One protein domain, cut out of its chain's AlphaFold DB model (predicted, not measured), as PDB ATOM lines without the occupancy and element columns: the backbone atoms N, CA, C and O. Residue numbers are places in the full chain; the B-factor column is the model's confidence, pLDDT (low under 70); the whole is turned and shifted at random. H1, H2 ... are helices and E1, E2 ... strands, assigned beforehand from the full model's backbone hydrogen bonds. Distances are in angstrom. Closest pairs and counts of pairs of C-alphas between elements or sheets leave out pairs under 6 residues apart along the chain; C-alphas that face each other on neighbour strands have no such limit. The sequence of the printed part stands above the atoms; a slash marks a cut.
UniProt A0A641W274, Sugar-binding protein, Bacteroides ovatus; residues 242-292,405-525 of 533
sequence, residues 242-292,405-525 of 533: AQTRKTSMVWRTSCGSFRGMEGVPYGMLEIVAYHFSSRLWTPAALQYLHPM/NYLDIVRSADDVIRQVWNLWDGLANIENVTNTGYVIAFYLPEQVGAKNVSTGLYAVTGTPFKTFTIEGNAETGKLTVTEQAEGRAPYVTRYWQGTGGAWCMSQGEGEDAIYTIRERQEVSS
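This is residues 242 to 292 and 405 to 525 of the 533 residues of the protein "Sugar-binding protein" of Bacteroides ovatus (UniProt A0A641W274). A long, twisted sheet of nine strands makes a wall, and a smaller sheet, E1 to E4, covers part of one face, a lopsided sandwich with the short helix H1 over E11. The small hairpin E9 and E10 lies at one end of the long axis, and E16 reaches away from the body at the other. The printed part has 172 residues with, along the chain, E1 to E3, H1, then E4 to E16; its class is mostly strand. The large sheet runs E5, E6, E7, E8, E11, E12, E13, E14, E15, all antiparallel. The whole is compact, with a radius of gyration of the C-alphas of 17.7 A, yet elongated, spanning 62 by 34 by 33 A.

The large sheet holds E5, residues 407 to 411, E6, 417 to 422, E7, 426 to 431, E8, 437 to 443 and 19.7 A long, E11, 466 to 473 and 23.0 A, E12, 478 to 485 and 22.7 A, E13, 491 to 497 and 20.8 A, E14, 503 to 507, and E15, 514 to 516. The small sheet holds E1, residues 242 to 244, from C-alpha 242 at (193.022, 236.676, 145.745), E2, 249 to 254, E3, 268 to 273, and E4, 286 to 289. H1 is residues 278 to 281, E9 448 to 451, E10 458 to 460, and E16 518 to 524, 18.6 A long, ending at C-alpha 524 at (163.735, 248.169, 135.602).

E5 to E8 and E11 to E15 are meanders, each strand the antiparallel neighbour of the one before; E5 and E15 are the edge strands. E8 and E11 are antiparallel neighbours, with N 440 and O 468 within hydrogen-bond range at 2.9 A. E1, E2 and E3 form a third meander; in the hairpin E2 and E3, N 251 and O 271 are within hydrogen-bond range at 2.9 A, and N 271 and O 251 at 2.8 A. The sheets make a sandwich, two sheets face to face, their facing parts 8.0 A centre to centre. The closest C-alphas of E1 and E14, Thr 244 and Trp 503, are 5.5 A apart; those of E4 and E6, Leu 286 and Ile 417, are 6.8 A apart. H1 is on the large sheet, over E11, at a height over the sheet of 6.6 A, and only grazes the small one; it is too short for any O i to N i+4 pair, and 0 of its O i to N i+3 pairs are within range. In the hairpin E9 and E10, N 449 and O 459 are 2.8 A apart. E7 and E10 are near each other. E15 runs on into E16 at 36 degrees; E16 pairs with no named strand.

The C-alphas of Ala 450 and Ser 524, the two farthest apart, are 63.3 A apart. Residues 293 to 404 are not printed, and C-alphas 292 and 405 across the cut are 12.6 A apart. The link from E2 to E3, 13 residues, is long. Mean pLDDT of the printed part is 90.1; residues 262 to 263 and 499 to 500 are under 70.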
ATOM      1  N   ALA A 242     194.207 237.246 146.359       82.69
ATOM      2  CA  ALA A 242     193.022 236.676 145.745       82.69
ATOM      3  C   ALA A 242     191.927 237.739 145.763       82.69
ATOM      4  O   ALA A 242     191.478 238.156 146.826       82.69
ATOM      5  N   GLN A 243     191.561 238.251 144.591       81.12
ATOM      6  CA  GLN A 243     190.614 239.354 144.485       81.12
ATOM      7  C   GLN A 243     189.675 239.169 143.304       81.12
ATOM      8  O   GLN A 243     190.054 238.733 142.216       81.12
ATOM      9  N   THR A 244     188.434 239.592 143.508       80.44
ATOM     10  CA  THR A 244     187.427 239.696 142.456       80.44
ATOM     11  C   THR A 244     186.753 241.051 142.507       80.44
ATOM     12  O   THR A 244     186.595 241.652 143.569       80.44
ATOM     13  N   ARG A 245     186.357 241.536 141.334       71.44
ATOM     14  CA  ARG A 245     185.646 242.793 141.111       71.44
ATOM     15  C   ARG A 245     184.467 242.552 140.181       71.44
ATOM     16  O   ARG A 245     184.305 241.489 139.591       71.44
ATOM     17  N   LYS A 246     183.682 243.603 139.952       74.62
ATOM     18  CA  LYS A 246     182.617 243.592 138.943       74.62
ATOM     19  C   LYS A 246     183.098 243.119 137.566       74.62
ATOM     20  O   LYS A 246     182.353 242.436 136.884       74.62
ATOM     21  N   THR A 247     184.303 243.488 137.133       75.50
ATOM     22  CA  THR A 247     184.769 243.213 135.763       75.50
ATOM     23  C   THR A 247     186.044 242.390 135.690       75.50
ATOM     24  O   THR A 247     186.452 242.053 134.583       75.50
ATOM     25  N   SER A 248     186.676 242.055 136.816       80.44
ATOM     26  CA  SER A 248     187.935 241.315 136.797       80.44
ATOM     27  C   SER A 248     188.123 240.359 137.969       80.44
ATOM     28  O   SER A 248     187.571 240.558 139.050       80.44
ATOM     29  N   MET A 249     188.959 239.348 137.752       85.69
ATOM     30  CA  MET A 249     189.618 238.581 138.804       85.69
ATOM     31  C   MET A 249     191.125 238.808 138.753       85.69
ATOM     32  O   MET A 249     191.700 239.015 137.678       85.69
ATOM     33  N   VAL A 250     191.750 238.747 139.922       86.38
ATOM     34  CA  VAL A 250     193.195 238.842 140.098       86.38
ATOM     35  C   VAL A 250     193.621 237.773 141.095       86.38
ATOM     36  O   VAL A 250     193.149 237.753 142.231       86.38
ATOM     37  N   TRP A 251     194.539 236.915 140.668       93.56
ATOM     38  CA  TRP A 251     195.313 236.060 141.556       93.56
ATOM     39  C   TRP A 251     196.791 236.407 141.415       93.56
ATOM     40  O   TRP A 251     197.266 236.590 140.292       93.56
ATOM     41  N   ARG A 252     197.523 236.507 142.528       90.62
ATOM     42  CA  ARG A 252     198.963 236.800 142.526       90.62
ATOM     43  C   ARG A 252     199.702 236.057 143.607       90.62
ATOM     44  O   ARG A 252     199.116 235.727 144.632       90.62
ATOM     45  N   THR A 253     201.005 235.909 143.413       88.12
ATOM     46  CA  THR A 253     201.931 235.539 144.478       88.12
ATOM     47  C   THR A 253     203.336 236.083 144.215       88.12
ATOM     48  O   THR A 253     203.710 236.330 143.066       88.12
ATOM     49  N   SER A 254     204.122 236.289 145.274       87.12
ATOM     50  CA  SER A 254     205.487 236.822 145.179       87.12
ATOM     51  C   SER A 254     206.447 235.840 144.508       87.12
ATOM     52  O   SER A 254     206.421 234.641 144.778       87.12
ATOM     53  N   CYS A 255     207.319 236.352 143.645       88.12
ATOM     54  CA  CYS A 255     208.468 235.641 143.095       88.12
ATOM     55  C   CYS A 255     209.444 236.680 142.539       88.12
ATOM     56  O   CYS A 255     209.140 237.311 141.532       88.12
ATOM     57  N   GLY A 256     210.584 236.872 143.199       86.56
ATOM     58  CA  GLY A 256     211.591 237.857 142.818       86.56
ATOM     59  C   GLY A 256     211.804 238.897 143.908       86.56
ATOM     60  O   GLY A 256     211.232 239.984 143.843       86.56
ATOM     61  N   SER A 257     212.630 238.581 144.903       82.75
ATOM     62  CA  SER A 257     213.120 239.561 145.873       82.75
ATOM     63  C   SER A 257     214.427 240.190 145.387       82.75
ATOM     64  O   SER A 257     215.169 239.581 144.623       82.75
ATOM     65  N   PHE A 258     214.694 241.434 145.787       80.81
ATOM     66  CA  PHE A 258     215.870 242.194 145.350       80.81
ATOM     67  C   PHE A 258     216.598 242.786 146.562       80.81
ATOM     68  O   PHE A 258     216.574 243.990 146.814       80.81
ATOM     69  N   ARG A 259     217.189 241.909 147.386       77.44
ATOM     70  CA  ARG A 259     217.809 242.313 148.658       77.44
ATOM     71  C   ARG A 259     219.045 243.178 148.393       77.44
ATOM     72  O   ARG A 259     219.875 242.836 147.559       77.44
ATOM     73  N   GLY A 260     219.161 244.302 149.099       70.81
ATOM     74  CA  GLY A 260     220.233 245.283 148.876       70.81
ATOM     75  C   GLY A 260     220.038 246.172 147.639       70.81
ATOM     76  O   GLY A 260     220.874 247.031 147.378       70.81
ATOM     77  N   MET A 261     218.934 246.015 146.899       75.00
ATOM     78  CA  MET A 261     218.549 246.905 145.800       75.00
ATOM     79  C   MET A 261     217.409 247.818 146.265       75.00
ATOM     80  O   MET A 261     216.251 247.661 145.878       75.00
ATOM     81  N   GLU A 262     217.732 248.751 147.158       69.75
ATOM     82  CA  GLU A 262     216.746 249.618 147.805       69.75
ATOM     83  C   GLU A 262     215.864 250.365 146.786       69.75
ATOM     84  O   GLU A 262     216.351 250.946 145.813       69.75
ATOM     85  N   GLY A 263     214.544 250.331 147.002       68.69
ATOM     86  CA  GLY A 263     213.546 250.940 146.116       68.69
ATOM     87  C   GLY A 263     213.164 250.109 144.879       68.69
ATOM     88  O   GLY A 263     212.340 250.559 144.073       68.69
ATOM     89  N   VAL A 264     213.724 248.906 144.708       79.25
ATOM     90  CA  VAL A 264     213.285 247.949 143.680       79.25
ATOM     91  C   VAL A 264     212.113 247.108 144.210       79.25
ATOM     92  O   VAL A 264     212.239 246.486 145.265       79.25
ATOM     93  N   PRO A 265     210.957 247.080 143.516       77.56
ATOM     94  CA  PRO A 265     209.803 246.293 143.942       77.56
ATOM     95  C   PRO A 265     210.040 244.789 143.805       77.56
ATOM     96  O   PRO A 265     210.787 244.337 142.945       77.56
ATOM     97  N   TYR A 266     209.304 244.006 144.592       80.38
ATOM     98  CA  TYR A 266     209.219 242.562 144.391       80.38
ATOM     99  C   TYR A 266     208.594 242.219 143.034       80.38
ATOM    100  O   TYR A 266     207.674 242.891 142.564       80.38
ATOM    101  N   GLY A 267     209.058 241.126 142.440       86.81
ATOM    102  CA  GLY A 267     208.373 240.468 141.338       86.81
ATOM    103  C   GLY A 267     207.170 239.657 141.814       86.81
ATOM    104  O   GLY A 267     207.138 239.141 142.937       86.81
ATOM    105  N   MET A 268     206.164 239.539 140.952       88.06
ATOM    106  CA  MET A 268     204.987 238.713 141.208       88.06
ATOM    107  C   MET A 268     204.600 237.892 139.985       88.06
ATOM    108  O   MET A 268     204.608 238.381 138.857       88.06
ATOM    109  N   LEU A 269     204.196 236.649 140.225       95.12
ATOM    110  CA  LEU A 269     203.420 235.873 139.265       95.12
ATOM    111  C   LEU A 269     201.952 236.258 139.411       95.12
ATOM    112  O   LEU A 269     201.452 236.344 140.533       95.12
ATOM    113  N   GLU A 270     201.261 236.482 138.297       92.31
ATOM    114  CA  GLU A 270     199.856 236.872 138.317       92.31
ATOM    115  C   GLU A 270     199.008 236.244 137.216       92.31
ATOM    116  O   GLU A 270     199.478 235.970 136.112       92.31
ATOM    117  N   ILE A 271     197.726 236.079 137.528       92.38
ATOM    118  CA  ILE A 271     196.656 235.784 136.582       92.38
ATOM    119  C   ILE A 271     195.639 236.912 136.718       92.38
ATOM    120  O   ILE A 271     195.090 237.137 137.799       92.38
ATOM    121  N   VAL A 272     195.377 237.616 135.619       84.94
ATOM    122  CA  VAL A 272     194.353 238.663 135.544       84.94
ATOM    123  C   VAL A 272     193.374 238.303 134.440       84.94
ATOM    124  O   VAL A 272     193.771 238.078 133.296       84.94
ATOM    125  N   ALA A 273     192.083 238.276 134.765       83.12
ATOM    126  CA  ALA A 273     191.040 237.968 133.794       83.12
ATOM    127  C   ALA A 273     189.909 238.980 133.848       83.12
ATOM    128  O   ALA A 273     189.479 239.365 134.927       83.12
ATOM    129  N   TYR A 274     189.386 239.338 132.677       81.75
ATOM    130  CA  TYR A 274     188.163 240.137 132.541       81.75
ATOM    131  C   TYR A 274     186.962 239.288 132.101       81.75
ATOM    132  O   TYR A 274     185.815 239.612 132.399       81.75
ATOM    133  N   HIS A 275     187.237 238.157 131.447       84.12
ATOM    134  CA  HIS A 275     186.249 237.187 130.988       84.12
ATOM    135  C   HIS A 275     186.711 235.773 131.328       84.12
ATOM    136  O   HIS A 275     187.904 235.467 131.236       84.12
ATOM    137  N   PHE A 276     185.769 234.918 131.711       88.19
ATOM    138  CA  PHE A 276     186.041 233.511 131.935       88.19
ATOM    139  C   PHE A 276     186.325 232.817 130.602       88.19
ATOM    140  O   PHE A 276     185.581 232.969 129.633       88.19
ATOM    141  N   SER A 277     187.426 232.072 130.533       90.75
ATOM    142  CA  SER A 277     187.803 231.309 129.342       90.75
ATOM    143  C   SER A 277     188.753 230.175 129.705       90.75
ATOM    144  O   SER A 277     189.421 230.226 130.739       90.75
ATOM    145  N   SER A 278     188.886 229.198 128.806       90.75
ATOM    146  CA  SER A 278     189.818 228.081 128.984       90.75
ATOM    147  C   SER A 278     191.281 228.478 129.070       90.75
ATOM    148  O   SER A 278     192.095 227.722 129.586       90.75
ATOM    149  N   ARG A 279     191.620 229.699 128.650       92.56
ATOM    150  CA  ARG A 279     192.964 230.245 128.810       92.56
ATOM    151  C   ARG A 279     193.399 230.308 130.277       92.56
ATOM    152  O   ARG A 279     194.592 230.185 130.533       92.56
ATOM    153  N   LEU A 280     192.470 230.489 131.220       93.69
ATOM    154  CA  LEU A 280     192.776 230.772 132.629       93.69
ATOM    155  C   LEU A 280     193.514 229.655 133.358       93.69
ATOM    156  O   LEU A 280     194.287 229.937 134.266       93.69
ATOM    157  N   TRP A 281     193.312 228.411 132.940       94.94
ATOM    158  CA  TRP A 281     194.005 227.247 133.490       94.94
ATOM    159  C   TRP A 281     195.104 226.735 132.559       94.94
ATOM    160  O   TRP A 281     195.506 225.577 132.621       94.94
ATOM    161  N   THR A 282     195.605 227.610 131.687       96.06
ATOM    162  CA  THR A 282     196.807 227.358 130.894       96.06
ATOM    163  C   THR A 282     197.904 228.326 131.321       96.06
ATOM    164  O   THR A 282     197.602 229.476 131.662       96.06
ATOM    165  N   PRO A 283     199.187 227.946 131.205       96.38
ATOM    166  CA  PRO A 283     200.288 228.866 131.481       96.38
ATOM    167  C   PRO A 283     200.253 230.163 130.646       96.38
ATOM    168  O   PRO A 283     200.874 231.149 131.022       96.38
ATOM    169  N   ALA A 284     199.495 230.215 129.541       93.19
ATOM    170  CA  ALA A 284     199.321 231.418 128.723       93.19
ATOM    171  C   ALA A 284     198.493 232.537 129.391       93.19
ATOM    172  O   ALA A 284     198.412 233.644 128.842       93.19
ATOM    173  N   ALA A 285     197.828 232.262 130.519       92.81
ATOM    174  CA  ALA A 285     197.225 233.284 131.377       92.81
ATOM    175  C   ALA A 285     198.192 233.821 132.444       92.81
ATOM    176  O   ALA A 285     197.924 234.878 133.010       92.81
ATOM    177  N   LEU A 286     199.303 233.122 132.700       95.88
ATOM    178  CA  LEU A 286     200.280 233.509 133.707       95.88
ATOM    179  C   LEU A 286     201.179 234.628 133.183       95.88
ATOM    180  O   LEU A 286     201.753 234.551 132.094       95.88
ATOM    181  N   GLN A 287     201.311 235.678 133.978       93.00
ATOM    182  CA  GLN A 287     202.085 236.864 133.652       93.00
ATOM    183  C   GLN A 287     203.043 237.180 134.795       93.00
ATOM    184  O   GLN A 287     202.844 236.748 135.928       93.00
ATOM    185  N   TYR A 288     204.110 237.910 134.480       94.19
ATOM    186  CA  TYR A 288     205.086 238.341 135.469       94.19
ATOM    187  C   TYR A 288     205.022 239.856 135.600       94.19
ATOM    188  O   TYR A 288     205.178 240.581 134.613       94.19
ATOM    189  N   LEU A 289     204.742 240.300 136.814       88.50
ATOM    190  CA  LEU A 289     204.541 241.685 137.187       88.50
ATOM    191  C   LEU A 289     205.810 242.192 137.865       88.50
ATOM    192  O   LEU A 289     206.115 241.812 138.994       88.50
ATOM    193  N   HIS A 290     206.552 243.030 137.149       88.44
ATOM    194  CA  HIS A 290     207.738 243.719 137.644       88.44
ATOM    195  C   HIS A 290     208.131 244.816 136.637       88.44
ATOM    196  O   HIS A 290     208.143 244.532 135.437       88.44
ATOM    197  N   PRO A 291     208.516 246.037 137.061       86.00
ATOM    198  CA  PRO A 291     208.908 247.119 136.150       86.00
ATOM    199  C   PRO A 291     209.904 246.702 135.063       86.00
ATOM    200  O   PRO A 291     209.725 247.036 133.898       86.00
ATOM    201  N   MET A 292     210.918 245.908 135.408       89.81
ATOM    202  CA  MET A 292     211.918 245.440 134.433       89.81
ATOM    203  C   MET A 292     211.440 244.330 133.495       89.81
ATOM    204  O   MET A 292     212.135 243.997 132.544       89.81
ATOM    205  N   ASN A 405     221.581 239.588 136.224       89.38
ATOM    206  CA  ASN A 405     222.361 238.878 137.244       89.38
ATOM    207  C   ASN A 405     221.497 238.359 138.409       89.38
ATOM    208  O   ASN A 405     221.929 237.463 139.132       89.38
ATOM    209  N   TYR A 406     220.297 238.913 138.600       91.25
ATOM    210  CA  TYR A 406     219.437 238.655 139.762       91.25
ATOM    211  C   TYR A 406     218.084 238.038 139.406       91.25
ATOM    212  O   TYR A 406     217.408 237.509 140.290       91.25
ATOM    213  N   LEU A 407     217.665 238.134 138.145       94.88
ATOM    214  CA  LEU A 407     216.374 237.679 137.653       94.88
ATOM    215  C   LEU A 407     216.511 237.126 136.231       94.88
ATOM    216  O   LEU A 407     217.029 237.805 135.346       94.88
ATOM    217  N   ASP A 408     215.953 235.942 135.999       95.81
ATOM    218  CA  ASP A 408     215.774 235.373 134.663       95.81
ATOM    219  C   ASP A 408     214.339 234.857 134.501       95.81
ATOM    220  O   ASP A 408     213.869 234.015 135.269       95.81
ATOM    221  N   ILE A 409     213.629 235.372 133.497       96.31
ATOM    222  CA  ILE A 409     212.263 234.961 133.158       96.31
ATOM    223  C   ILE A 409     212.345 234.132 131.883       96.31
ATOM    224  O   ILE A 409     212.414 234.664 130.773       96.31
ATOM    225  N   VAL A 410     212.299 232.815 132.036       96.88
ATOM    226  CA  VAL A 410     212.369 231.893 130.907       96.88
ATOM    227  C   VAL A 410     210.987 231.729 130.297       96.88
ATOM    228  O   VAL A 410     210.031 231.331 130.970       96.88
ATOM    229  N   ARG A 411     210.891 231.994 128.995       94.88
ATOM    230  CA  ARG A 411     209.651 231.901 128.221       94.88
ATOM    231  C   ARG A 411     209.783 230.911 127.069       94.88
ATOM    232  O   ARG A 411     210.884 230.657 126.586       94.88
ATOM    233  N   SER A 412     208.660 230.339 126.640       93.88
ATOM    234  CA  SER A 412     208.577 229.580 125.389       93.88
ATOM    235  C   SER A 412     208.581 230.516 124.173       93.88
ATOM    236  O   SER A 412     208.514 231.737 124.311       93.88
ATOM    237  N   ALA A 413     208.601 229.933 122.969       89.12
ATOM    238  CA  ALA A 413     208.462 230.678 121.716       89.12
ATOM    239  C   ALA A 413     207.152 231.489 121.629       89.12
ATOM    240  O   ALA A 413     207.120 232.527 120.976       89.12
ATOM    241  N   ASP A 414     206.103 231.054 122.334       89.31
ATOM    242  CA  ASP A 414     204.788 231.707 122.375       89.31
ATOM    243  C   ASP A 414     204.664 232.757 123.502       89.31
ATOM    244  O   ASP A 414     203.555 233.107 123.903       89.31
ATOM    245  N   ASP A 415     205.786 233.234 124.059       88.62
ATOM    246  CA  ASP A 415     205.846 234.203 125.176       88.62
ATOM    247  C   ASP A 415     205.245 233.673 126.502       88.62
ATOM    248  O   ASP A 415     204.970 234.434 127.434       88.62
ATOM    249  N   VAL A 416     205.066 232.352 126.626       94.94
ATOM    250  CA  VAL A 416     204.505 231.697 127.821       94.94
ATOM    251  C   VAL A 416     205.596 231.445 128.857       94.94
ATOM    252  O   VAL A 416     206.631 230.866 128.534       94.94
ATOM    253  N   ILE A 417     205.363 231.831 130.115       97.12
ATOM    254  CA  ILE A 417     206.323 231.619 131.208       97.12
ATOM    255  C   ILE A 417     206.524 230.119 131.444       97.12
ATOM    256  O   ILE A 417     205.567 229.360 131.601       97.12
ATOM    257  N   ARG A 418     207.789 229.701 131.474       97.94
ATOM    258  CA  ARG A 418     208.225 228.338 131.802       97.94
ATOM    259  C   ARG A 418     208.875 228.291 133.175       97.94
ATOM    260  O   ARG A 418     208.595 227.379 133.941       97.94
ATOM    261  N   GLN A 419     209.726 229.271 133.470       98.38
ATOM    262  CA  GLN A 419     210.425 229.393 134.742       98.38
ATOM    263  C   GLN A 419     210.671 230.865 135.082       98.38
ATOM    264  O   GLN A 419     210.864 231.684 134.184       98.38
ATOM    265  N   VAL A 420     210.712 231.184 136.371       98.31
ATOM    266  CA  VAL A 420     211.234 232.457 136.881       98.31
ATOM    267  C   VAL A 420     212.289 232.140 137.926       98.31
ATOM    268  O   VAL A 420     211.972 231.586 138.976       98.31
ATOM    269  N   TRP A 421     213.541 232.460 137.621       98.00
ATOM    270  CA  TRP A 421     214.658 232.328 138.546       98.00
ATOM    271  C   TRP A 421     214.982 233.680 139.169       98.00
ATOM    272  O   TRP A 421     215.068 234.683 138.462       98.00
ATOM    273  N   ASN A 422     215.208 233.698 140.476       95.00
ATOM    274  CA  ASN A 422     215.717 234.847 141.203       95.00
ATOM    275  C   ASN A 422     216.786 234.412 142.206       95.00
ATOM    276  O   ASN A 422     216.650 233.377 142.859       95.00
ATOM    277  N   LEU A 423     217.823 235.236 142.364       89.31
ATOM    278  CA  LEU A 423     218.981 234.916 143.200       89.31
ATOM    279  C   LEU A 423     218.609 234.533 144.645       89.31
ATOM    280  O   LEU A 423     219.203 233.611 145.201       89.31
ATOM    281  N   TRP A 424     217.643 235.225 145.253       85.88
ATOM    282  CA  TRP A 424     217.284 235.033 146.663       85.88
ATOM    283  C   TRP A 424     216.056 234.147 146.858       85.88
ATOM    284  O   TRP A 424     215.979 233.405 147.834       85.88
ATOM    285  N   ASP A 425     215.090 234.223 145.947       88.94
ATOM    286  CA  ASP A 425     213.841 233.467 146.044       88.94
ATOM    287  C   ASP A 425     213.934 232.051 145.457       88.94
ATOM    288  O   ASP A 425     213.075 231.219 145.756       88.94
ATOM    289  N   GLY A 426     214.971 231.759 144.669       95.19
ATOM    290  CA  GLY A 426     215.160 230.470 144.016       95.19
ATOM    291  C   GLY A 426     214.427 230.405 142.680       95.19
ATOM    292  O   GLY A 426     214.597 231.285 141.836       95.19
ATOM    293  N   LEU A 427     213.644 229.352 142.450       97.88
ATOM    294  CA  LEU A 427     213.010 229.098 141.155       97.88
ATOM    295  C   LEU A 427     211.511 228.844 141.300       97.88
ATOM    296  O   LEU A 427     211.103 227.933 142.016       97.88
ATOM    297  N   ALA A 428     210.702 229.584 140.544       98.50
ATOM    298  CA  ALA A 428     209.344 229.181 140.202       98.50
ATOM    299  C   ALA A 428     209.373 228.376 138.897       98.50
ATOM    300  O   ALA A 428     209.756 228.901 137.850       98.50
ATOM    301  N   ASN A 429     208.970 227.112 138.951       98.38
ATOM    302  CA  ASN A 429     208.927 226.194 137.820       98.38
ATOM    303  C   ASN A 429     207.476 225.911 137.418       98.38
ATOM    304  O   ASN A 429     206.654 225.579 138.270       98.38
ATOM    305  N   ILE A 430     207.159 226.033 136.128       98.25
ATOM    306  CA  ILE A 430     205.844 225.663 135.595       98.25
ATOM    307  C   ILE A 430     205.904 224.221 135.101       98.25
ATOM    308  O   ILE A 430     206.564 223.915 134.104       98.25
ATOM    309  N   GLU A 431     205.196 223.336 135.789       96.00
ATOM    310  CA  GLU A 431     205.238 221.893 135.558       96.00
ATOM    311  C   GLU A 431     203.843 221.267 135.524       96.00
ATOM    312  O   GLU A 431     202.833 221.938 135.730       96.00
ATOM    313  N   ASN A 432     203.789 219.973 135.191       96.25
ATOM    314  CA  ASN A 432     202.549 219.193 135.115       96.25
ATOM    315  C   ASN A 432     201.453 219.869 134.274       96.25
ATOM    316  O   ASN A 432     200.279 219.865 134.630       96.25
ATOM    317  N   VAL A 433     201.849 220.479 133.151       96.88
ATOM    318  CA  VAL A 433     200.922 221.164 132.246       96.88
ATOM    319  C   VAL A 433     200.048 220.133 131.540       96.88
ATOM    320  O   VAL A 433     200.542 219.266 130.818       96.88
ATOM    321  N   THR A 434     198.741 220.260 131.724       96.00
ATOM    322  CA  THR A 434     197.700 219.443 131.100       96.00
ATOM    323  C   THR A 434     196.675 220.345 130.407       96.00
ATOM    324  O   THR A 434     196.761 221.571 130.457       96.00
ATOM    325  N   ASN A 435     195.663 219.751 129.771       91.56
ATOM    326  CA  ASN A 435     194.570 220.514 129.156       91.56
ATOM    327  C   ASN A 435     193.625 221.163 130.186       91.56
ATOM    328  O   ASN A 435     192.819 222.022 129.822       91.56
ATOM    329  N   THR A 436     193.697 220.747 131.452       92.94
ATOM    330  CA  THR A 436     192.795 221.181 132.531       92.94
ATOM    331  C   THR A 436     193.511 221.944 133.639       92.94
ATOM    332  O   THR A 436     192.851 222.410 134.561       92.94
ATOM    333  N   GLY A 437     194.833 222.109 133.565       97.38
ATOM    334  CA  GLY A 437     195.579 222.795 134.610       97.38
ATOM    335  C   GLY A 437     197.092 222.673 134.499       97.38
ATOM    336  O   GLY A 437     197.621 222.043 133.582       97.38
ATOM    337  N   TYR A 438     197.787 223.280 135.452       98.50
ATOM    338  CA  TYR A 438     199.241 223.228 135.605       98.50
ATOM    339  C   TYR A 438     199.638 223.505 137.060       98.50
ATOM    340  O   TYR A 438     198.823 223.972 137.857       98.50
ATOM    341  N   VAL A 439     200.898 223.250 137.402       98.62
ATOM    342  CA  VAL A 439     201.452 223.513 138.735       98.62
ATOM    343  C   VAL A 439     202.541 224.578 138.647       98.62
ATOM    344  O   VAL A 439     203.400 224.536 137.766       98.62
ATOM    345  N   ILE A 440     202.502 225.537 139.571       98.69
ATOM    346  CA  ILE A 440     203.596 226.468 139.856       98.69
ATOM    347  C   ILE A 440     204.333 225.923 141.077       98.69
ATOM    348  O   ILE A 440     203.802 225.980 142.186       98.69
ATOM    349  N   ALA A 441     205.532 225.387 140.882       98.38
ATOM    350  CA  ALA A 441     206.347 224.786 141.930       98.38
ATOM    351  C   ALA A 441     207.500 225.711 142.329       98.38
ATOM    352  O   ALA A 441     208.264 226.158 141.473       98.38
ATOM    353  N   PHE A 442     207.629 226.006 143.621       97.94
ATOM    354  CA  PHE A 442     208.690 226.852 144.160       97.94
ATOM    355  C   PHE A 442     209.797 226.012 144.796       97.94
ATOM    356  O   PHE A 442     209.549 225.212 145.701       97.94
ATOM    357  N   TYR A 443     211.025 226.243 144.340       96.62
ATOM    358  CA  TYR A 443     212.245 225.600 144.816       96.62
ATOM    359  C   TYR A 443     213.171 226.636 145.451       96.62
ATOM    360  O   TYR A 443     213.305 227.752 144.943       96.62
ATOM    361  N   LEU A 444     213.815 226.264 146.557       94.19
ATOM    362  CA  LEU A 444     214.812 227.085 147.244       94.19
ATOM    363  C   LEU A 444     216.053 227.295 146.361       94.19
ATOM    364  O   LEU A 444     216.349 226.436 145.532       94.19
ATOM    365  N   PRO A 445     216.832 228.375 146.564       91.56
ATOM    366  CA  PRO A 445     218.050 228.631 145.788       91.56
ATOM    367  C   PRO A 445     219.026 227.445 145.727       91.56
ATOM    368  O   PRO A 445     219.569 227.154 144.666       91.56
ATOM    369  N   GLU A 446     219.205 226.721 146.834       90.25
ATOM    370  CA  GLU A 446     220.090 225.547 146.927       90.25
ATOM    371  C   GLU A 446     219.615 224.330 146.114       90.25
ATOM    372  O   GLU A 446     220.407 223.444 145.795       90.25
ATOM    373  N   GLN A 447     218.333 224.299 145.742       94.38
ATOM    374  CA  GLN A 447     217.735 223.254 144.910       94.38
ATOM    375  C   GLN A 447     217.867 223.552 143.411       94.38
ATOM    376  O   GLN A 447     217.505 222.712 142.584       94.38
ATOM    377  N   VAL A 448     218.351 224.744 143.040       95.81
ATOM    378  CA  VAL A 448     218.444 225.186 141.646       95.81
ATOM    379  C   VAL A 448     219.835 224.897 141.089       95.81
ATOM    380  O   VAL A 448     220.840 225.463 141.515       95.81
ATOM    381  N   GLY A 449     219.888 224.020 140.091       93.69
ATOM    382  CA  GLY A 449     221.099 223.711 139.343       93.69
ATOM    383  C   GLY A 449     221.351 224.671 138.178       93.69
ATOM    384  O   GLY A 449     220.595 225.603 137.908       93.69
ATOM    385  N   ALA A 450     222.421 224.406 137.427       92.81
ATOM    386  CA  ALA A 450     222.744 225.181 136.236       92.81
ATOM    387  C   ALA A 450     221.627 225.113 135.177       92.81
ATOM    388  O   ALA A 450     220.968 224.084 134.993       92.81
ATOM    389  N   LYS A 451     221.465 226.208 134.428       94.69
ATOM    390  CA  LYS A 451     220.574 226.264 133.269       94.69
ATOM    391  C   LYS A 451     221.090 225.330 132.176       94.69
ATOM    392  O   LYS A 451     222.225 225.453 131.712       94.69
ATOM    393  N   ASN A 452     220.257 224.384 131.764       94.62
ATOM    394  CA  ASN A 452     220.572 223.445 130.706       94.62
ATOM    395  C   ASN A 452     220.598 224.180 129.357       94.62
ATOM    396  O   ASN A 452     219.611 224.788 128.948       94.62
ATOM    397  N   VAL A 453     221.727 224.099 128.652       92.25
ATOM    398  CA  VAL A 453     221.954 224.819 127.387       92.25
ATOM    399  C   VAL A 453     221.031 224.332 126.262       92.25
ATOM    400  O   VAL A 453     220.667 225.116 125.394       92.25
ATOM    401  N   SER A 454     220.631 223.057 126.276       90.94
ATOM    402  CA  SER A 454     219.787 222.468 125.228       90.94
ATOM    403  C   SER A 454     218.300 222.783 125.397       90.94
ATOM    404  O   SER A 454     217.614 223.032 124.411       90.94
ATOM    405  N   THR A 455     217.797 222.794 126.635       91.75
ATOM    406  CA  THR A 455     216.377 223.067 126.914       91.75
ATOM    407  C   THR A 455     216.114 224.528 127.258       91.75
ATOM    408  O   THR A 455     214.970 224.972 127.195       91.75
ATOM    409  N   GLY A 456     217.149 225.271 127.653       93.88
ATOM    410  CA  GLY A 456     217.019 226.622 128.181       93.88
ATOM    411  C   GLY A 456     216.356 226.681 129.559       93.88
ATOM    412  O   GLY A 456     215.908 227.754 129.941       93.88
ATOM    413  N   LEU A 457     216.274 225.569 130.301       96.88
ATOM    414  CA  LEU A 457     215.620 225.490 131.614       96.88
ATOM    415  C   LEU A 457     216.625 225.191 132.732       96.88
ATOM    416  O   LEU A 457     217.582 224.444 132.532       96.88
ATOM    417  N   TYR A 458     216.393 225.744 133.917       97.62
ATOM    418  CA  TYR A 458     217.105 225.406 135.146       97.62
ATOM    419  C   TYR A 458     216.761 223.988 135.596       97.62
ATOM    420  O   TYR A 458     215.594 223.586 135.569       97.62
ATOM    421  N   ALA A 459     217.785 223.237 136.002       95.31
ATOM    422  CA  ALA A 459     217.602 221.954 136.667       95.31
ATOM    423  C   ALA A 459     217.152 222.171 138.118       95.31
ATOM    424  O   ALA A 459     217.559 223.143 138.755       95.31
ATOM    425  N   VAL A 460     216.351 221.248 138.643       95.50
ATOM    426  CA  VAL A 460     215.891 221.258 140.036       95.50
ATOM    427  C   VAL A 460     216.197 219.927 140.707       95.50
ATOM    428  O   VAL A 460     216.223 218.886 140.045       95.50
ATOM    429  N   THR A 461     216.425 219.954 142.017       94.31
ATOM    430  CA  THR A 461     216.611 218.759 142.849       94.31
ATOM    431  C   THR A 461     215.686 218.786 144.068       94.31
ATOM    432  O   THR A 461     215.355 219.839 144.609       94.31
ATOM    433  N   GLY A 462     215.264 217.603 144.520       92.00
ATOM    434  CA  GLY A 462     214.356 217.466 145.661       92.00
ATOM    435  C   GLY A 462     212.911 217.869 145.351       92.00
ATOM    436  O   GLY A 462     212.484 217.895 144.197       92.00
ATOM    437  N   THR A 463     212.144 218.136 146.406       93.88
ATOM    438  CA  THR A 463     210.729 218.517 146.331       93.88
ATOM    439  C   THR A 463     210.560 220.030 146.468       93.88
ATOM    440  O   THR A 463     211.311 220.653 147.222       93.88
ATOM    441  N   PRO A 464     209.580 220.639 145.780       96.06
ATOM    442  CA  PRO A 464     209.273 222.047 145.984       96.06
ATOM    443  C   PRO A 464     208.769 222.284 147.414       96.06
ATOM    444  O   PRO A 464     208.013 221.473 147.949       96.06
ATOM    445  N   PHE A 465     209.156 223.404 148.025       93.69
ATOM    446  CA  PHE A 465     208.719 223.758 149.386       93.69
ATOM    447  C   PHE A 465     207.286 224.314 149.411       93.69
ATOM    448  O   PHE A 465     206.607 224.291 150.441       93.69
ATOM    449  N   LYS A 466     206.821 224.839 148.271       95.06
ATOM    450  CA  LYS A 466     205.461 225.339 148.072       95.06
ATOM    451  C   LYS A 466     205.030 225.130 146.626       95.06
ATOM    452  O   LYS A 466     205.831 225.275 145.704       95.06
ATOM    453  N   THR A 467     203.753 224.837 146.422       98.25
ATOM    454  CA  THR A 467     203.144 224.722 145.097       98.25
ATOM    455  C   THR A 467     201.813 225.463 145.031       98.25
ATOM    456  O   THR A 467     201.125 225.621 146.042       98.25
ATOM    457  N   PHE A 468     201.456 225.913 143.831       98.56
ATOM    458  CA  PHE A 468     200.101 226.327 143.489       98.56
ATOM    459  C   PHE A 468     199.619 225.496 142.312       98.56
ATOM    460  O   PHE A 468     200.166 225.593 141.210       98.56
ATOM    461  N   THR A 469     198.593 224.691 142.547       98.50
ATOM    462  CA  THR A 469     197.930 223.915 141.502       98.50
ATOM    463  C   THR A 469     196.802 224.754 140.919       98.50
ATOM    464  O   THR A 469     195.903 225.175 141.646       98.50
ATOM    465  N   ILE A 470     196.881 225.040 139.621       98.50
ATOM    466  CA  ILE A 470     195.909 225.840 138.877       98.50
ATOM    467  C   ILE A 470     195.074 224.891 138.032       98.50
ATOM    468  O   ILE A 470     195.602 224.251 137.128       98.50
ATOM    469  N   GLU A 471     193.776 224.821 138.298       98.06
ATOM    470  CA  GLU A 471     192.865 223.888 137.636       98.06
ATOM    471  C   GLU A 471     191.614 224.601 137.150       98.06
ATOM    472  O   GLU A 471     191.002 225.395 137.862       98.06
ATOM    473  N   GLY A 472     191.205 224.306 135.926       95.38
ATOM    474  CA  GLY A 472     189.976 224.822 135.356       95.38
ATOM    475  C   GLY A 472     188.990 223.715 135.073       95.38
ATOM    476  O   GLY A 472     189.336 222.661 134.540       95.38
ATOM    477  N   ASN A 473     187.733 223.984 135.389       92.75
ATOM    478  CA  ASN A 473     186.639 223.080 135.109       92.75
ATOM    479  C   ASN A 473     185.644 223.783 134.176       92.75
ATOM    480  O   ASN A 473     184.923 224.699 134.578       92.75
ATOM    481  N   ALA A 474     185.632 223.345 132.915       88.19
ATOM    482  CA  ALA A 474     184.780 223.910 131.875       88.19
ATOM    483  C   ALA A 474     183.283 223.642 132.111       88.19
ATOM    484  O   ALA A 474     182.463 224.456 131.701       88.19
ATOM    485  N   GLU A 475     182.929 222.544 132.785       88.56
ATOM    486  CA  GLU A 475     181.536 222.185 133.082       88.56
ATOM    487  C   GLU A 475     180.940 223.094 134.162       88.56
ATOM    488  O   GLU A 475     179.811 223.559 134.046       88.56
ATOM    489  N   THR A 476     181.719 223.385 135.206       89.12
ATOM    490  CA  THR A 476     181.299 224.244 136.325       89.12
ATOM    491  C   THR A 476     181.584 225.727 136.093       89.12
ATOM    492  O   THR A 476     181.083 226.562 136.844       89.12
ATOM    493  N   GLY A 477     182.404 226.073 135.094       91.56
ATOM    494  CA  GLY A 477     182.823 227.452 134.841       91.56
ATOM    495  C   GLY A 477     183.680 228.038 135.968       91.56
ATOM    496  O   GLY A 477     183.593 229.236 136.247       91.56
ATOM    497  N   LYS A 478     184.480 227.198 136.640       95.31
ATOM    498  CA  LYS A 478     185.320 227.588 137.782       95.31
ATOM    499  C   LYS A 478     186.805 227.423 137.480       95.31
ATOM    500  O   LYS A 478     187.228 226.418 136.911       95.31
ATOM    501  N   LEU A 479     187.587 228.407 137.912       97.56
ATOM    502  CA  LEU A 479     189.036 228.315 138.071       97.56
ATOM    503  C   LEU A 479     189.323 228.051 139.549       97.56
ATOM    504  O   LEU A 479     188.802 228.763 140.402       97.56
ATOM    505  N   THR A 480     190.149 227.061 139.846       98.00
ATOM    506  CA  THR A 480     190.576 226.684 141.193       98.00
ATOM    507  C   THR A 480     192.080 226.885 141.306       98.00
ATOM    508  O   THR A 480     192.832 226.504 140.412       98.00
ATOM    509  N   VAL A 481     192.508 227.503 142.399       98.31
ATOM    510  CA  VAL A 481     193.910 227.657 142.775       98.31
ATOM    511  C   VAL A 481     194.093 227.029 144.145       98.31
ATOM    512  O   VAL A 481     193.520 227.511 145.120       98.31
ATOM    513  N   THR A 482     194.887 225.970 144.214       97.94
ATOM    514  CA  THR A 482     195.171 225.244 145.455       97.94
ATOM    515  C   THR A 482     196.602 225.534 145.884       97.94
ATOM    516  O   THR A 482     197.544 225.107 145.219       97.94
ATOM    517  N   GLU A 483     196.767 226.269 146.978       96.44
ATOM    518  CA  GLU A 483     198.057 226.482 147.634       96.44
ATOM    519  C   GLU A 483     198.388 225.277 148.520       96.44
ATOM    520  O   GLU A 483     197.618 224.929 149.416       96.44
ATOM    521  N   GLN A 484     199.562 224.684 148.319       94.00
ATOM    522  CA  GLN A 484     200.079 223.605 149.156       94.00
ATOM    523  C   GLN A 484     201.501 223.929 149.616       94.00
ATOM    524  O   GLN A 484     202.376 224.230 148.804       94.00
ATOM    525  N   ALA A 485     201.742 223.817 150.920       89.75
ATOM    526  CA  ALA A 485     203.063 223.913 151.538       89.75
ATOM    527  C   ALA A 485     203.248 222.763 152.535       89.75
ATOM    528  O   ALA A 485     202.266 222.185 153.008       89.75
ATOM    529  N   GLU A 486     204.493 222.409 152.841       85.00
ATOM    530  CA  GLU A 486     204.783 221.368 153.828       85.00
ATOM    531  C   GLU A 486     204.208 221.739 155.208       85.00
ATOM    532  O   GLU A 486     204.269 222.891 155.632       85.00
ATOM    533  N   GLY A 487     203.592 220.768 155.890       81.75
ATOM    534  CA  GLY A 487     202.998 220.969 157.216       81.75
ATOM    535  C   GLY A 487     201.693 221.779 157.249       81.75
ATOM    536  O   GLY A 487     201.147 221.973 158.333       81.75
ATOM    537  N   ARG A 488     201.156 222.221 156.101       84.69
ATOM    538  CA  ARG A 488     199.885 222.964 156.009       84.69
ATOM    539  C   ARG A 488     198.850 222.184 155.196       84.69
ATOM    540  O   ARG A 488     199.170 221.610 154.155       84.69
ATOM    541  N   ALA A 489     197.597 222.197 155.648       87.69
ATOM    542  CA  ALA A 489     196.483 221.724 154.831       87.69
ATOM    543  C   ALA A 489     196.371 222.563 153.538       87.69
ATOM    544  O   ALA A 489     196.641 223.769 153.587       87.69
ATOM    545  N   PRO A 490     195.984 221.959 152.400       92.75
ATOM    546  CA  PRO A 490     195.795 222.706 151.166       92.75
ATOM    547  C   PRO A 490     194.778 223.833 151.357       92.75
ATOM    548  O   PRO A 490     193.703 223.625 151.921       92.75
ATOM    549  N   TYR A 491     195.111 225.025 150.872       92.06
ATOM    550  CA  TYR A 491     194.223 226.181 150.906       92.06
ATOM    551  C   TYR A 491     193.703 226.469 149.502       92.06
ATOM    552  O   TYR A 491     194.482 226.699 148.575       92.06
ATOM    553  N   VAL A 492     192.382 226.427 149.336       95.38
ATOM    554  CA  VAL A 492     191.740 226.460 148.020       95.38
ATOM    555  C   VAL A 492     191.044 227.793 147.797       95.38
ATOM    556  O   VAL A 492     190.231 228.226 148.609       95.38
ATOM    557  N   THR A 493     191.306 228.413 146.652       96.00
ATOM    558  CA  THR A 493     190.578 229.589 146.176       96.00
ATOM    559  C   THR A 493     189.909 229.271 144.850       96.00
ATOM    560  O   THR A 493     190.552 228.757 143.935       96.00
ATOM    561  N   ARG A 494     188.625 229.603 144.705       96.75
ATOM    562  CA  ARG A 494     187.877 229.416 143.454       96.75
ATOM    563  C   ARG A 494     187.372 230.735 142.911       96.75
ATOM    564  O   ARG A 494     186.902 231.567 143.673       96.75
ATOM    565  N   TYR A 495     187.395 230.872 141.592       96.31
ATOM    566  CA  TYR A 495     186.899 232.029 140.854       96.31
ATOM    567  C   TYR A 495     185.899 231.587 139.795       96.31
ATOM    568  O   TYR A 495     186.120 230.593 139.101       96.31
ATOM    569  N   TRP A 496     184.822 232.348 139.634       94.62
ATOM    570  CA  TRP A 496     183.858 232.159 138.550       94.62
ATOM    571  C   TRP A 496     183.179 233.474 138.192       94.62
ATOM    572  O   TRP A 496     183.215 234.433 138.961       94.62
ATOM    573  N   GLN A 497     182.545 233.517 137.023       89.94
ATOM    574  CA  GLN A 497     181.636 234.608 136.684       89.94
ATOM    575  C   GLN A 497     180.208 234.220 137.072       89.94
ATOM    576  O   GLN A 497     179.679 233.220 136.592       89.94
ATOM    577  N   GLY A 498     179.604 235.001 137.965       78.81
ATOM    578  CA  GLY A 498     178.206 234.876 138.358       78.81
ATOM    579  C   GLY A 498     177.243 235.460 137.321       78.81
ATOM    580  O   GLY A 498     177.628 235.926 136.241       78.81
ATOM    581  N   THR A 499     175.957 235.462 137.668       69.62
ATOM    582  CA  THR A 499     174.880 235.972 136.815       69.62
ATOM    583  C   THR A 499     175.113 237.445 136.463       69.62
ATOM    584  O   THR A 499     175.210 238.309 137.331       69.62
ATOM    585  N   GLY A 500     175.212 237.743 135.164       69.44
ATOM    586  CA  GLY A 500     175.509 239.092 134.665       69.44
ATOM    587  C   GLY A 500     176.995 239.390 134.428       69.44
ATOM    588  O   GLY A 500     177.317 240.527 134.082       69.44
ATOM    589  N   GLY A 501     177.884 238.397 134.566       76.88
ATOM    590  CA  GLY A 501     179.303 238.493 134.197       76.88
ATOM    591  C   GLY A 501     180.222 239.059 135.283       76.88
ATOM    592  O   GLY A 501     181.415 239.239 135.032       76.88
ATOM    593  N   ALA A 502     179.690 239.330 136.479       83.62
ATOM    594  CA  ALA A 502     180.482 239.772 137.620       83.62
ATOM    595  C   ALA A 502     181.329 238.628 138.184       83.62
ATOM    596  O   ALA A 502     180.875 237.487 138.216       83.62
ATOM    597  N   TRP A 503     182.552 238.919 138.631       84.94
ATOM    598  CA  TRP A 503     183.405 237.890 139.221       84.94
ATOM    599  C   TRP A 503     183.035 237.637 140.678       84.94
ATOM    600  O   TRP A 503     182.893 238.571 141.471       84.94
ATOM    601  N   CYS A 504     182.929 236.360 141.008       88.81
ATOM    602  CA  CYS A 504     182.699 235.830 142.340       88.81
ATOM    603  C   CYS A 504     183.902 234.983 142.760       88.81
ATOM    604  O   CYS A 504     184.668 234.505 141.911       88.81
ATOM    605  N   MET A 505     184.061 234.797 144.065       94.00
ATOM    606  CA  MET A 505     185.163 234.037 144.642       94.00
ATOM    607  C   MET A 505     184.710 233.221 145.847       94.00
ATOM    608  O   MET A 505     183.778 233.610 146.544       94.00
ATOM    609  N   SER A 506     185.397 232.113 146.107       93.56
ATOM    610  CA  SER A 506     185.381 231.451 147.408       93.56
ATOM    611  C   SER A 506     186.805 231.173 147.867       93.56
ATOM    612  O   SER A 506     187.681 230.916 147.039       93.56
ATOM    613  N   GLN A 507     187.026 231.203 149.172       90.75
ATOM    614  CA  GLN A 507     188.315 230.984 149.812       90.75
ATOM    615  C   GLN A 507     188.151 230.014 150.981       90.75
ATOM    616  O   GLN A 507     187.340 230.255 151.869       90.75
ATOM    617  N   GLY A 508     188.929 228.936 150.980       90.94
ATOM    618  CA  GLY A 508     188.773 227.820 151.908       90.94
ATOM    619  C   GLY A 508     187.848 226.718 151.385       90.94
ATOM    620  O   GLY A 508     187.387 226.737 150.240       90.94
ATOM    621  N   GLU A 509     187.609 225.734 152.246       86.94
ATOM    622  CA  GLU A 509     186.776 224.556 152.001       86.94
ATOM    623  C   GLU A 509     185.811 224.342 153.169       86.94
ATOM    624  O   GLU A 509     186.071 224.787 154.285       86.94
ATOM    625  N   GLY A 510     184.728 223.603 152.921       85.44
ATOM    626  CA  GLY A 510     183.785 223.207 153.967       85.44
ATOM    627  C   GLY A 510     182.955 224.367 154.521       85.44
ATOM    628  O   GLY A 510     182.599 225.291 153.790       85.44
ATOM    629  N   GLU A 511     182.609 224.272 155.805       83.44
ATOM    630  CA  GLU A 511     181.751 225.242 156.503       83.44
ATOM    631  C   GLU A 511     182.457 226.585 156.757       83.44
ATOM    632  O   GLU A 511     181.794 227.617 156.797       83.44
ATOM    633  N   ASP A 512     183.793 226.589 156.820       83.06
ATOM    634  CA  ASP A 512     184.614 227.788 157.054       83.06
ATOM    635  C   ASP A 512     184.955 228.552 155.761       83.06
ATOM    636  O   ASP A 512     185.705 229.532 155.777       83.06
ATOM    637  N   ALA A 513     184.450 228.096 154.611       85.75
ATOM    638  CA  ALA A 513     184.713 228.747 153.338       85.75
ATOM    639  C   ALA A 513     184.053 230.133 153.283       85.75
ATOM    640  O   ALA A 513     182.842 230.283 153.446       85.75
ATOM    641  N   ILE A 514     184.854 231.150 152.972       89.19
ATOM    642  CA  ILE A 514     184.383 232.520 152.778       89.19
ATOM    643  C   ILE A 514     183.994 232.688 151.317       89.19
ATOM    644  O   ILE A 514     184.771 232.362 150.415       89.19
ATOM    645  N   TYR A 515     182.806 233.230 151.076       88.62
ATOM    646  CA  TYR A 515     182.306 233.517 149.740       88.62
ATOM    647  C   TYR A 515     182.247 235.023 149.517       88.62
ATOM    648  O   TYR A 515     181.930 235.793 150.412       88.62
ATOM    649  N   THR A 516     182.560 235.436 148.296       87.25
ATOM    650  CA  THR A 516     182.259 236.768 147.782       87.25
ATOM    651  C   THR A 516     181.411 236.575 146.543       87.25
ATOM    652  O   THR A 516     181.922 236.244 145.463       87.25
ATOM    653  N   ILE A 517     180.106 236.744 146.699       87.94
ATOM    654  CA  ILE A 517     179.127 236.518 145.640       87.94
ATOM    655  C   ILE A 517     178.670 237.869 145.115       87.94
ATOM    656  O   ILE A 517     178.354 238.775 145.877       87.94
ATOM    657  N   ARG A 518     178.657 238.016 143.788       82.25
ATOM    658  CA  ARG A 518     178.167 239.214 143.111       82.25
ATOM    659  C   ARG A 518     176.996 238.882 142.213       82.25
ATOM    660  O   ARG A 518     177.150 238.148 141.237       82.25
ATOM    661  N   GLU A 519     175.852 239.478 142.514       80.50
ATOM    662  CA  GLU A 519     174.600 239.209 141.814       80.50
ATOM    663  C   GLU A 519     174.020 240.481 141.210       80.50
ATOM    664  O   GLU A 519     173.929 241.532 141.849       80.50
ATOM    665  N   ARG A 520     173.625 240.384 139.940       79.69
ATOM    666  CA  ARG A 520     172.932 241.457 139.234       79.69
ATOM    667  C   ARG A 520     171.424 241.303 139.426       79.69
ATOM    668  O   ARG A 520     170.845 240.349 138.916       79.69
ATOM    669  N   GLN A 521     170.789 242.288 140.053       79.75
ATOM    670  CA  GLN A 521     169.332 242.389 140.149       79.75
ATOM    671  C   GLN A 521     168.819 243.467 139.193       79.75
ATOM    672  O   GLN A 521     169.249 244.623 139.257       79.75
ATOM    673  N   GLU A 522     167.896 243.109 138.306       82.00
ATOM    674  CA  GLU A 522     167.204 244.080 137.457       82.00
ATOM    675  C   GLU A 522     166.160 244.838 138.285       82.00
ATOM    676  O   GLU A 522     165.354 244.237 138.991       82.00
ATOM    677  N   VAL A 523     166.214 246.170 138.234       86.44
ATOM    678  CA  VAL A 523     165.270 247.059 138.932       86.44
ATOM    679  C   VAL A 523     164.200 247.538 137.955       86.44
ATOM    680  O   VAL A 523     163.021 247.604 138.291       86.44
ATOM    681  N   SER A 524     164.608 247.852 136.728       84.44
ATOM    682  CA  SER A 524     163.735 248.169 135.602       84.44
ATOM    683  C   SER A 524     164.506 247.964 134.297       84.44
ATOM    684  O   SER A 524     165.704 247.681 134.319       84.44
ATOM    685  N   SER A 525     163.841 248.099 133.148       83.75
ATOM    686  CA  SER A 525     164.482 247.876 131.848       83.75
ATOM    687  C   SER A 525     165.757 248.717 131.697       83.75
ATOM    688  O   SER A 525     165.718 249.947 131.712       83.75
TER     689      SER A 525